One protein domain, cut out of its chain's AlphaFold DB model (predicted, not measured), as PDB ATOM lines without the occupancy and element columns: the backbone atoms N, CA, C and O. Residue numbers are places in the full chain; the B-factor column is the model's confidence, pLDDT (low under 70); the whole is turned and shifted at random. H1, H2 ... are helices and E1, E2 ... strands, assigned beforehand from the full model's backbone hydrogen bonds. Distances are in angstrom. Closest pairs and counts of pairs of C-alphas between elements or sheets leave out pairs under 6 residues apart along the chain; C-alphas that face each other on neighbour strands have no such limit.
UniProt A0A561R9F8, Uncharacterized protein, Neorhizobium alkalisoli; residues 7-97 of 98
ATOM      1  N   LEU A   7     176.114 303.362 150.861       85.44
ATOM      2  CA  LEU A   7     175.766 304.305 149.809       85.44
ATOM      3  C   LEU A   7     176.104 305.719 150.278       85.44
ATOM      4  O   LEU A   7     175.784 306.108 151.401       85.44
ATOM      5  N   ARG A   8     176.767 306.496 149.421       89.31
ATOM      6  CA  ARG A   8     177.040 307.911 149.672       89.31
ATOM      7  C   ARG A   8     176.602 308.734 148.473       89.31
ATOM      8  O   ARG A   8     177.100 308.520 147.374       89.31
ATOM      9  N   ILE A   9     175.737 309.707 148.718       88.00
ATOM     10  CA  ILE A   9     175.341 310.725 147.746       88.00
ATOM     11  C   ILE A   9     175.925 312.045 148.239       88.00
ATOM     12  O   ILE A   9     175.728 312.405 149.396       88.00
ATOM     13  N   ALA A  10     176.685 312.746 147.400       88.06
ATOM     14  CA  ALA A  10     177.303 314.011 147.781       88.06
ATOM     15  C   ALA A  10     177.139 315.057 146.683       88.06
ATOM     16  O   ALA A  10     177.279 314.750 145.498       88.06
ATOM     17  N   ARG A  11     176.875 316.298 147.095       81.31
ATOM     18  CA  ARG A  11     176.831 317.469 146.219       81.31
ATOM     19  C   ARG A  11     177.448 318.647 146.965       81.31
ATOM     20  O   ARG A  11     176.968 319.018 148.027       81.31
ATOM     21  N   HIS A  12     178.491 319.249 146.393       83.19
ATOM     22  CA  HIS A  12     179.298 320.270 147.077       83.19
ATOM     23  C   HIS A  12     179.754 319.795 148.473       83.19
ATOM     24  O   HIS A  12     180.400 318.752 148.568       83.19
ATOM     25  N   SER A  13     179.425 320.554 149.522       76.44
ATOM     26  CA  SER A  13     179.770 320.279 150.921       76.44
ATOM     27  C   SER A  13     178.775 319.354 151.630       76.44
ATOM     28  O   SER A  13     179.017 318.981 152.777       76.44
ATOM     29  N   ASP A  14     177.687 318.966 150.960       78.25
ATOM     30  CA  ASP A  14     176.619 318.153 151.538       78.25
ATOM     31  C   ASP A  14     176.847 316.677 151.228       78.25
ATOM     32  O   ASP A  14     177.226 316.299 150.110       78.25
ATOM     33  N   ALA A  15     176.583 315.824 152.214       85.25
ATOM     34  CA  ALA A  15     176.700 314.382 152.066       85.25
ATOM     35  C   ALA A  15     175.566 313.658 152.791       85.25
ATOM     36  O   ALA A  15     175.297 313.895 153.965       85.25
ATOM     37  N   VAL A  16     174.956 312.717 152.080       89.31
ATOM     38  CA  VAL A  16     174.032 311.721 152.609       89.31
ATOM     39  C   VAL A  16     174.750 310.383 152.597       89.31
ATOM     40  O   VAL A  16     175.274 309.962 151.561       89.31
ATOM     41  N   ILE A  17     174.790 309.718 153.742       87.75
ATOM     42  CA  ILE A  17     175.402 308.410 153.918       87.75
ATOM     43  C   ILE A  17     174.334 307.456 154.444       87.75
ATOM     44  O   ILE A  17     173.720 307.712 155.473       87.75
ATOM     45  N   LEU A  18     174.157 306.335 153.755       84.94
ATOM     46  CA  LEU A  18     173.343 305.214 154.204       84.94
ATOM     47  C   LEU A  18     174.260 304.007 154.425       84.94
ATOM     48  O   LEU A  18     175.002 303.621 153.517       84.94
ATOM     49  N   VAL A  19     174.231 303.435 155.629       80.44
ATOM     50  CA  VAL A  19     174.954 302.205 155.989       80.44
ATOM     51  C   VAL A  19     173.970 301.247 156.634       80.44
ATOM     52  O   VAL A  19     173.447 301.543 157.704       80.44
ATOM     53  N   GLY A  20     173.723 300.101 155.996       77.31
ATOM     54  CA  GLY A  20     172.656 299.203 156.441       77.31
ATOM     55  C   GLY A  20     171.309 299.931 156.427       77.31
ATOM     56  O   GLY A  20     170.864 300.385 155.374       77.31
ATOM     57  N   ASP A  21     170.692 300.073 157.595       77.12
ATOM     58  CA  ASP A  21     169.451 300.813 157.827       77.12
ATOM     59  C   ASP A  21     169.655 302.195 158.476       77.12
ATOM     60  O   ASP A  21     168.686 302.933 158.645       77.12
ATOM     61  N   SER A  22     170.898 302.574 158.791       83.19
ATOM     62  CA  SER A  22     171.236 303.865 159.391       83.19
ATOM     63  C   SER A  22     171.509 304.919 158.316       83.19
ATOM     64  O   SER A  22     172.455 304.805 157.528       83.19
ATOM     65  N   LEU A  23     170.720 305.990 158.337       88.19
ATOM     66  CA  LEU A  23     170.860 307.177 157.498       88.19
ATOM     67  C   LEU A  23     171.504 308.319 158.288       88.19
ATOM     68  O   LEU A  23     171.058 308.658 159.382       88.19
ATOM     69  N   ASP A  24     172.501 308.954 157.685       89.44
ATOM     70  CA  ASP A  24     173.198 310.121 158.209       89.44
ATOM     71  C   ASP A  24     173.306 311.197 157.123       89.44
ATOM     72  O   ASP A  24     173.879 310.967 156.054       89.44
ATOM     73  N   VAL A  25     172.729 312.368 157.378       90.81
ATOM     74  CA  VAL A  25     172.683 313.491 156.440       90.81
ATOM     75  C   VAL A  25     173.379 314.696 157.047       90.81
ATOM     76  O   VAL A  25     172.936 315.203 158.077       90.81
ATOM     77  N   ALA A  26     174.409 315.198 156.370       89.94
ATOM     78  CA  ALA A  26     175.011 316.501 156.630       89.94
ATOM     79  C   ALA A  26     174.431 317.544 155.663       89.94
ATOM     80  O   ALA A  26     174.562 317.399 154.446       89.94
ATOM     81  N   LEU A  27     173.776 318.569 156.217       85.94
ATOM     82  CA  LEU A  27     173.172 319.677 155.474       85.94
ATOM     83  C   LEU A  27     174.128 320.874 155.381       85.94
ATOM     84  O   LEU A  27     174.959 321.088 156.267       85.94
ATOM     85  N   HIS A  28     173.941 321.715 154.363       85.62
ATOM     86  CA  HIS A  28     174.795 322.881 154.101       85.62
ATOM     87  C   HIS A  28     174.788 323.926 155.224       85.62
ATOM     88  O   HIS A  28     175.683 324.764 155.307       85.62
ATOM     89  N   ASP A  29     173.750 323.928 156.062       87.81
ATOM     90  CA  ASP A  29     173.602 324.830 157.204       87.81
ATOM     91  C   ASP A  29     174.267 324.285 158.480       87.81
ATOM     92  O   ASP A  29     174.124 324.863 159.556       87.81
ATOM     93  N   GLY A  30     175.004 323.176 158.362       85.75
ATOM     94  CA  GLY A  30     175.714 322.524 159.456       85.75
ATOM     95  C   GLY A  30     174.841 321.597 160.302       85.75
ATOM     96  O   GLY A  30     175.362 320.949 161.214       85.75
ATOM     97  N   ARG A  31     173.534 321.488 160.028       90.12
ATOM     98  CA  ARG A  31     172.669 320.529 160.726       90.12
ATOM     99  C   ARG A  31     172.945 319.101 160.271       90.12
ATOM    100  O   ARG A  31     173.332 318.841 159.129       90.12
ATOM    101  N   ARG A  32     172.674 318.161 161.178       91.06
ATOM    102  CA  ARG A  32     172.786 316.725 160.933       91.06
ATOM    103  C   ARG A  32     171.462 316.034 161.221       91.06
ATOM    104  O   ARG A  32     170.852 316.297 162.255       91.06
ATOM    105  N   ILE A  33     171.032 315.166 160.314       91.38
ATOM    106  CA  ILE A  33     169.838 314.335 160.490       91.38
ATOM    107  C   ILE A  33     170.291 312.882 160.542       91.38
ATOM    108  O   ILE A  33     170.946 312.405 159.620       91.38
ATOM    109  N   THR A  34     169.916 312.187 161.611       90.25
ATOM    110  CA  THR A  34     170.131 310.747 161.767       90.25
ATOM    111  C   THR A  34     168.790 310.039 161.859       90.25
ATOM    112  O   THR A  34     167.930 310.459 162.634       90.25
ATOM    113  N   ALA A  35     168.609 308.971 161.088       88.94
ATOM    114  CA  ALA A  35     167.390 308.166 161.091       88.94
ATOM    115  C   ALA A  35     167.709 306.682 160.867       88.94
ATOM    116  O   ALA A  35     168.750 306.355 160.303       88.94
ATOM    117  N   GLY A  36     166.789 305.804 161.271       81.00
ATOM    118  CA  GLY A  36     166.954 304.352 161.176       81.00
ATOM    119  C   GLY A  36     167.380 303.705 162.491       81.00
ATOM    120  O   GLY A  36     167.637 304.395 163.481       81.00
ATOM    121  N   ALA A  37     167.401 302.374 162.513       69.94
ATOM    122  CA  ALA A  37     168.043 301.630 163.584       69.94
ATOM    123  C   ALA A  37     169.506 301.363 163.188       69.94
ATOM    124  O   ALA A  37     169.950 301.706 162.096       69.94
ATOM    125  N   ASN A  38     170.299 300.866 164.129       63.88
ATOM    126  CA  ASN A  38     171.674 300.450 163.869       63.88
ATOM    127  C   ASN A  38     171.650 298.921 163.763       63.88
ATOM    128  O   ASN A  38     172.188 298.221 164.624       63.88
ATOM    129  N   LEU A  39     170.876 298.400 162.802       61.28
ATOM    130  CA  LEU A  39     170.776 296.963 162.596       61.28
ATOM    131  C   LEU A  39     172.106 296.450 162.050       61.28
ATOM    132  O   LEU A  39     172.858 297.136 161.353       61.28
ATOM    133  N   THR A  40     172.416 295.213 162.410       60.22
ATOM    134  CA  THR A  40     173.628 294.539 161.964       60.22
ATOM    135  C   THR A  40     173.689 294.540 160.437       60.22
ATOM    136  O   THR A  40     172.750 294.145 159.754       60.22
ATOM    137  N   SER A  41     174.817 294.983 159.881       61.69
ATOM    138  CA  SER A  41     175.035 295.048 158.431       61.69
ATOM    139  C   SER A  41     175.349 293.684 157.795       61.69
ATOM    140  O   SER A  41     175.780 293.646 156.644       61.69
ATOM    141  N   GLY A  42     175.188 292.582 158.544       57.31
ATOM    142  CA  GLY A  42     175.612 291.238 158.143       57.31
ATOM    143  C   GLY A  42     177.128 291.103 157.984       57.31
ATOM    144  O   GLY A  42     177.589 290.448 157.054       57.31
ATOM    145  N   THR A  43     177.935 291.775 158.818       58.12
ATOM    146  CA  THR A  43     179.405 291.745 158.697       58.12
ATOM    147  C   THR A  43     180.117 291.409 159.998       58.12
ATOM    148  O   THR A  43     179.582 291.598 161.087       58.12
ATOM    149  N   GLY A  44     181.346 290.895 159.890       64.44
ATOM    150  CA  GLY A  44     182.104 290.401 161.040       64.44
ATOM    151  C   GLY A  44     181.808 288.927 161.320       64.44
ATOM    152  O   GLY A  44     181.961 288.097 160.431       64.44
ATOM    153  N   SER A  45     181.436 288.600 162.559       62.50
ATOM    154  CA  SER A  45     181.266 287.219 163.039       62.50
ATOM    155  C   SER A  45     179.963 286.543 162.606       62.50
ATOM    156  O   SER A  45     179.855 285.330 162.751       62.50
ATOM    157  N   ASP A  46     178.996 287.299 162.082       64.00
ATOM    158  CA  ASP A  46     177.763 286.755 161.513       64.00
ATOM    159  C   ASP A  46     177.479 287.388 160.137       64.00
ATOM    160  O   ASP A  46     176.831 288.436 160.042       64.00
ATOM    161  N   PRO A  47     177.982 286.764 159.054       61.34
ATOM    162  CA  PRO A  47     177.730 287.190 157.683       61.34
ATOM    163  C   PRO A  47     176.254 287.130 157.279       61.34
ATOM    164  O   PRO A  47     175.904 287.666 156.238       61.34
ATOM    165  N   MET A  48     175.403 286.448 158.055       65.94
ATOM    166  CA  MET A  48     173.983 286.250 157.767       65.94
ATOM    167  C   MET A  48     173.072 287.139 158.615       65.94
ATOM    168  O   MET A  48     171.857 287.097 158.422       65.94
ATOM    169  N   ALA A  49     173.625 287.986 159.491       70.62
ATOM    170  CA  ALA A  49     172.881 288.944 160.312       70.62
ATOM    171  C   ALA A  49     172.312 290.129 159.502       70.62
ATOM    172  O   ALA A  49     172.399 291.280 159.929       70.62
ATOM    173  N   PHE A  50     171.757 289.868 158.317       67.75
ATOM    174  CA  PHE A  50     170.989 290.824 157.530       67.75
ATOM    175  C   PHE A  50     169.545 290.874 158.038       67.75
ATOM    176  O   PHE A  50     168.919 289.841 158.277       67.75
ATOM    177  N   GLY A  51     168.974 292.074 158.151       74.12
ATOM    178  CA  GLY A  51     167.547 292.225 158.442       74.12
ATOM    179  C   GLY A  51     166.668 291.633 157.328       74.12
ATOM    180  O   GLY A  51     166.931 291.823 156.140       74.12
ATOM    181  N   HIS A  52     165.586 290.941 157.694       81.44
ATOM    182  CA  HIS A  52     164.653 290.340 156.727       81.44
ATOM    183  C   HIS A  52     163.551 291.308 156.251       81.44
ATOM    184  O   HIS A  52     162.753 290.958 155.381       81.44
ATOM    185  N   ASP A  53     163.458 292.511 156.819       83.12
ATOM    186  CA  ASP A  53     162.325 293.418 156.594       83.12
ATOM    187  C   ASP A  53     162.164 293.872 155.145       83.12
ATOM    188  O   ASP A  53     161.038 293.965 154.658       83.12
ATOM    189  N   LEU A  54     163.269 294.119 154.437       82.94
ATOM    190  CA  LEU A  54     163.215 294.506 153.026       82.94
ATOM    191  C   LEU A  54     162.706 293.357 152.149       82.94
ATOM    192  O   LEU A  54     161.865 293.581 151.282       82.94
ATOM    193  N   HIS A  55     163.137 292.122 152.427       87.12
ATOM    194  CA  HIS A  55     162.639 290.930 151.737       87.12
ATOM    195  C   HIS A  55     161.141 290.734 151.980       87.12
ATOM    196  O   HIS A  55     160.381 290.520 151.038       87.12
ATOM    197  N   ARG A  56     160.703 290.863 153.239       91.56
ATOM    198  CA  ARG A  56     159.283 290.781 153.599       91.56
ATOM    199  C   ARG A  56     158.458 291.836 152.860       91.56
ATOM    200  O   ARG A  56     157.442 291.488 152.270       91.56
ATOM    201  N   ARG A  57     158.908 293.097 152.840       91.75
ATOM    202  CA  ARG A  57     158.226 294.189 152.121       91.75
ATOM    203  C   ARG A  57     158.121 293.929 150.622       91.75
ATOM    204  O   ARG A  57     157.068 294.189 150.056       91.75
ATOM    205  N   LEU A  58     159.173 293.396 149.998       91.81
ATOM    206  CA  LEU A  58     159.156 293.048 148.575       91.81
ATOM    207  C   LEU A  58     158.113 291.959 148.271       91.81
ATOM    208  O   LEU A  58     157.361 292.074 147.309       91.81
ATOM    209  N   ILE A  59     158.030 290.925 149.113       94.00
ATOM    210  CA  ILE A  59     157.031 289.855 148.966       94.00
ATOM    211  C   ILE A  59     155.614 290.396 149.195       94.00
ATOM    212  O   ILE A  59     154.707 290.073 148.436       94.00
ATOM    213  N   GLU A  60     155.408 291.229 150.216       95.06
ATOM    214  CA  GLU A  60     154.115 291.874 150.476       95.06
ATOM    215  C   GLU A  60     153.658 292.748 149.303       95.06
ATOM    216  O   GLU A  60     152.476 292.755 148.966       95.06
ATOM    217  N   ASP A  61     154.586 293.470 148.675       94.81
ATOM    218  CA  ASP A  61     154.321 294.286 147.491       94.81
ATOM    219  C   ASP A  61     153.909 293.425 146.288       94.81
ATOM    220  O   ASP A  61     152.902 293.702 145.637       94.81
ATOM    221  N   PHE A  62     154.611 292.308 146.071       93.50
ATOM    222  CA  PHE A  62     154.236 291.318 145.063       93.50
ATOM    223  C   PHE A  62     152.843 290.727 145.313       93.50
ATOM    224  O   PHE A  62     152.024 290.651 144.398       93.50
ATOM    225  N   LEU A  63     152.540 290.352 146.559       95.19
ATOM    226  CA  LEU A  63     151.226 289.824 146.930       95.19
ATOM    227  C   LEU A  63     150.109 290.839 146.661       95.19
ATOM    228  O   LEU A  63     149.041 290.457 146.185       95.19
ATOM    229  N   LYS A  64     150.341 292.131 146.920       94.81
ATOM    230  CA  LYS A  64     149.372 293.191 146.599       94.81
ATOM    231  C   LYS A  64     149.159 293.326 145.095       94.81
ATOM    232  O   LYS A  64     148.007 293.383 144.673       94.81
ATOM    233  N   ALA A  65     150.230 293.300 144.304       93.56
ATOM    234  CA  ALA A  65     150.160 293.391 142.845       93.56
ATOM    235  C   ALA A  65     149.334 292.262 142.213       93.56
ATOM    236  O   ALA A  65     148.587 292.502 141.272       93.56
ATOM    237  N   ILE A  66     149.428 291.035 142.739       93.56
ATOM    238  CA  ILE A  66     148.675 289.896 142.184       93.56
ATOM    239  C   ILE A  66     147.237 289.789 142.714       93.56
ATOM    240  O   ILE A  66     146.431 289.062 142.138       93.56
ATOM    241  N   THR A  67     146.910 290.460 143.822       95.69
ATOM    242  CA  THR A  67     145.575 290.391 144.453       95.69
ATOM    243  C   THR A  67     144.708 291.620 144.194       95.69
ATOM    244  O   THR A  67     143.491 291.541 144.358       95.69
ATOM    245  N   SER A  68     145.302 292.744 143.789       92.69
ATOM    246  CA  SER A  68     144.613 294.008 143.519       92.69
ATOM    247  C   SER A  68     144.751 294.370 142.044       92.69
ATOM    248  O   SER A  68     145.840 294.275 141.492       92.69
ATOM    249  N   THR A  69     143.674 294.824 141.404       80.94
ATOM    250  CA  THR A  69     143.673 295.142 139.963       80.94
ATOM    251  C   THR A  69     144.576 296.310 139.571       80.94
ATOM    252  O   THR A  69     144.998 296.366 138.423       80.94
ATOM    253  N   ASP A  70     144.904 297.208 140.506       85.56
ATOM    254  CA  ASP A  70     145.577 298.480 140.208       85.56
ATOM    255  C   ASP A  70     146.759 298.775 141.148       85.56
ATOM    256  O   ASP A  70     147.078 299.936 141.409       85.56
ATOM    257  N   HIS A  71     147.408 297.746 141.706       91.06
ATOM    258  CA  HIS A  71     148.595 297.945 142.547       91.06
ATOM    259  C   HIS A  71     149.877 297.876 141.700       91.06
ATOM    260  O   HIS A  71     150.257 296.780 141.276       91.06
ATOM    261  N   PRO A  72     150.567 299.005 141.447       89.94
ATOM    262  CA  PRO A  72     151.845 298.982 140.748       89.94
ATOM    263  C   PRO A  72     152.928 298.374 141.643       89.94
ATOM    264  O   PRO A  72     153.026 298.704 142.826       89.94
ATOM    265  N   LEU A  73     153.769 297.515 141.067       91.00
ATOM    266  CA  LEU A  73     154.956 297.014 141.756       91.00
ATOM    267  C   LEU A  73     155.939 298.159 142.018       91.00
ATOM    268  O   LEU A  73     156.197 298.992 141.152       91.00
ATOM    269  N   THR A  74     156.536 298.157 143.206       89.81
ATOM    270  CA  THR A  74     157.619 299.073 143.585       89.81
ATOM    271  C   THR A  74     158.877 298.807 142.753       89.81
ATOM    272  O   THR A  74     159.615 299.735 142.429       89.81
ATOM    273  N   VAL A  75     159.124 297.537 142.415       89.62
ATOM    274  CA  VAL A  75     160.191 297.086 141.511       89.62
ATOM    275  C   VAL A  75     159.611 295.994 140.614       89.62
ATOM    276  O   VAL A  75     159.229 294.933 141.109       89.62
ATOM    277  N   ASP A  76     159.529 296.257 139.313       89.69
ATOM    278  CA  ASP A  76     159.030 295.322 138.302       89.69
ATOM    279  C   ASP A  76     160.170 294.561 137.591       89.69
ATOM    280  O   ASP A  76     161.355 294.679 137.929       89.69
ATOM    281  N   GLY A  77     159.805 293.706 136.631       89.56
ATOM    282  CA  GLY A  77     160.766 292.895 135.882       89.56
ATOM    283  C   GLY A  77     161.687 293.744 135.004       89.56
ATOM    284  O   GLY A  77     162.885 293.471 134.905       89.56
ATOM    285  N   GLU A  78     161.154 294.806 134.414       92.69
ATOM    286  CA  GLU A  78     161.876 295.772 133.598       92.69
ATOM    287  C   GLU A  78     162.964 296.486 134.409       92.69
ATOM    288  O   GLU A  78     164.109 296.578 133.957       92.69
ATOM    289  N   ALA A  79     162.660 296.916 135.637       91.56
ATOM    290  CA  ALA A  79     163.653 297.471 136.554       91.56
ATOM    291  C   ALA A  79     164.750 296.448 136.902       91.56
ATOM    292  O   ALA A  79     165.936 296.790 136.931       91.56
ATOM    293  N   ALA A  80     164.397 295.172 137.101       91.25
ATOM    294  CA  ALA A  80     165.375 294.116 137.375       91.25
ATOM    295  C   ALA A  80     166.336 293.869 136.193       91.25
ATOM    296  O   ALA A  80     167.522 293.587 136.404       91.25
ATOM    297  N   LEU A  81     165.867 294.027 134.950       96.12
ATOM    298  CA  LEU A  81     166.713 293.909 133.758       96.12
ATOM    299  C   LEU A  81     167.792 294.997 133.688       96.12
ATOM    300  O   LEU A  81     168.883 294.726 133.191       96.12
ATOM    301  N   GLN A  82     167.549 296.192 134.234       96.25
ATOM    302  CA  GLN A  82     168.565 297.252 134.283       96.25
ATOM    303  C   GLN A  82     169.771 296.847 135.142       96.25
ATOM    304  O   GLN A  82     170.914 297.106 134.767       96.25
ATOM    305  N   ALA A  83     169.535 296.156 136.261       93.88
ATOM    306  CA  ALA A  83     170.612 295.630 137.097       93.88
ATOM    307  C   ALA A  83     171.427 294.552 136.359       93.88
ATOM    308  O   ALA A  83     172.657 294.563 136.416       93.88
ATOM    309  N   GLN A  84     170.755 293.655 135.628       96.06
ATOM    310  CA  GLN A  84     171.419 292.634 134.805       96.06
ATOM    311  C   GLN A  84     172.271 293.264 133.696       96.06
ATOM    312  O   GLN A  84     173.423 292.870 133.506       96.06
ATOM    313  N   ALA A  85     171.736 294.275 133.004       97.25
ATOM    314  CA  ALA A  85     172.461 295.013 131.974       97.25
ATOM    315  C   ALA A  85     173.720 295.683 132.546       97.25
ATOM    316  O   ALA A  85     174.812 295.494 132.018       97.25
ATOM    317  N   PHE A  86     173.601 296.358 133.691       97.00
ATOM    318  CA  PHE A  86     174.741 296.985 134.359       97.00
ATOM    319  C   PHE A  86     175.834 295.979 134.758       97.00
ATOM    320  O   PHE A  86     177.022 296.230 134.547       97.00
ATOM    321  N   ILE A  87     175.452 294.814 135.295       96.56
ATOM    322  CA  ILE A  87     176.401 293.733 135.607       96.56
ATOM    323  C   ILE A  87     177.104 293.254 134.330       96.56
ATOM    324  O   ILE A  87     178.325 293.079 134.327       96.56
ATOM    325  N   SER A  88     176.356 293.070 133.240       97.62
ATOM    326  CA  SER A  88     176.911 292.675 131.942       97.62
ATOM    327  C   SER A  88     177.935 293.690 131.419       97.62
ATOM    328  O   SER A  88     179.000 293.294 130.932       97.62
ATOM    329  N   ASP A  89     177.661 294.986 131.567       97.81
ATOM    330  CA  ASP A  89     178.563 296.060 131.144       97.81
ATOM    331  C   ASP A  89     179.865 296.061 131.956       97.81
ATOM    332  O   ASP A  89     180.954 296.108 131.377       97.81
ATOM    333  N   ILE A  90     179.781 295.905 133.285       96.94
ATOM    334  CA  ILE A  90     180.961 295.777 134.159       96.94
ATOM    335  C   ILE A  90     181.823 294.582 133.735       96.94
ATOM    336  O   ILE A  90     183.043 294.707 133.592       96.94
ATOM    337  N   LEU A  91     181.203 293.416 133.525       96.88
ATOM    338  CA  LEU A  91     181.915 292.199 133.130       96.88
ATOM    339  C   LEU A  91     182.572 292.342 131.754       96.88
ATOM    340  O   LEU A  91     183.662 291.814 131.533       96.88
ATOM    341  N   SER A  92     181.924 293.050 130.832       96.62
ATOM    342  CA  SER A  92     182.460 293.311 129.494       96.62
ATOM    343  C   SER A  92     183.661 294.255 129.546       96.62
ATOM    344  O   SER A  92     184.695 293.950 128.954       96.62
ATOM    345  N   ALA A  93     183.573 295.345 130.314       96.00
ATOM    346  CA  ALA A  93     184.679 296.282 130.514       96.00
ATOM    347  C   ALA A  93     185.899 295.612 131.174       96.00
ATOM    348  O   ALA A  93     187.039 295.841 130.765       96.00
ATOM    349  N   GLY A  94     185.669 294.725 132.149       94.56
ATOM    350  CA  GLY A  94     186.737 293.972 132.812       94.56
ATOM    351  C   GLY A  94     187.512 293.043 131.869       94.56
ATOM    352  O   GLY A  94     188.721 292.896 132.017       94.56
ATOM    353  N   LYS A  95     186.846 292.460 130.863       91.88
ATOM    354  CA  LYS A  95     187.488 291.601 129.851       91.88
ATOM    355  C   LYS A  95     188.333 292.380 128.839       91.88
ATOM    356  O   LYS A  95     189.271 291.812 128.299       91.88
ATOM    357  N   GLN A  96     187.999 293.643 128.570       76.25
ATOM    358  CA  GLN A  96     188.722 294.501 127.616       76.25
ATOM    359  C   GLN A  96     189.999 295.127 128.202       76.25
ATOM    360  O   GLN A  96     190.771 295.732 127.467       76.25
ATOM    361  N   SER A  97     190.204 295.017 129.517       64.31
ATOM    362  CA  SER A  97     191.350 295.599 130.229       64.31
ATOM    363  C   SER A  97     192.523 294.616 130.424       64.31
ATOM    364  O   SER A  97     193.419 294.902 131.217       64.31
TER     365      SER A  97
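Overview. This is residues 7 to 97 of the 98 residues of an uncharacterized protein of Neorhizobium alkalisoli (UniProt A0A561R9F8). Three separate parts are strung along the chain with open space between them: a small four-stranded sheet, E1 to E4, with no helix over either face; a helix, H1, away from it; and a longer helix, H2, which sticks out as a free arm with residues 77 to 97. A long link, residues 36 to 52, leads from the sheet to H1, and residues 68 to 76 fold back from H1 toward the start of H2. The printed part has 91 residues with four named strands and then two named helices, in the order E1 E2 E3 E4 H1 H2; the sheet, in that same strand order, is antiparallel, and the class is mixed, helices and strands. The whole is only just loose, close to extended, with a radius of gyration of the C-alphas of 18.1 A and spans of 46 by 43 by 35 A.

Along the chain. Find C-alpha 7 at (175.766, 304.305, 149.809), where E1, residues 7 to 11, begins. Read on to E2, residues 14 to 19 and 16.6 A long, then E3, residues 22 to 26, and E4, residues 32 to 35. Past residues 36 to 52 look for C-alpha 53 at (162.325, 293.418, 156.594); there H1, residues 53 to 67, starts and runs 20.9 A. H2, residues 77 to 96, runs 29.2 A to C-alpha 96 at (188.722, 294.501, 127.616).

Arrangement. Begin with the sheet, a meander, each strand the antiparallel neighbour of the one before. In the hairpin of E1 and E2, at 176 degrees, N 16 and O 9 are within hydrogen-bond range at 2.8 A. In the hairpin of E2 and E3, at 172 degrees, look at N 17 and O 24, 2.8 A. In the hairpin of E3 and E4, at 165 degrees, find N 23 and O 35, 2.8 A. The edge strands are E1 and E4, and from edge to edge the strands' lines turn by 27 degrees. Neither H1 nor H2 is on the sheet, each with 0 pairs of C-alphas within 10 A of it. H1 and H2 are apart, with no C-alpha of the one within 8 A of the other. In H1 every O i to N i+4 pair is within hydrogen-bond range; in H2 15 of 16 are.

Size, cuts and confidence. The C-alphas farthest apart are those of Thr 69 and Ser 97, 48.7 A. Without the free residues 77 to 97 the body spans 46 by 36 by 17 A. The printed part has no cut. The link from E4 to H1 is long, with 17 residues. The mean pLDDT of the printed part is 85.1; look for values under 70 at residues 37 to 48, residue 50 and residue 97.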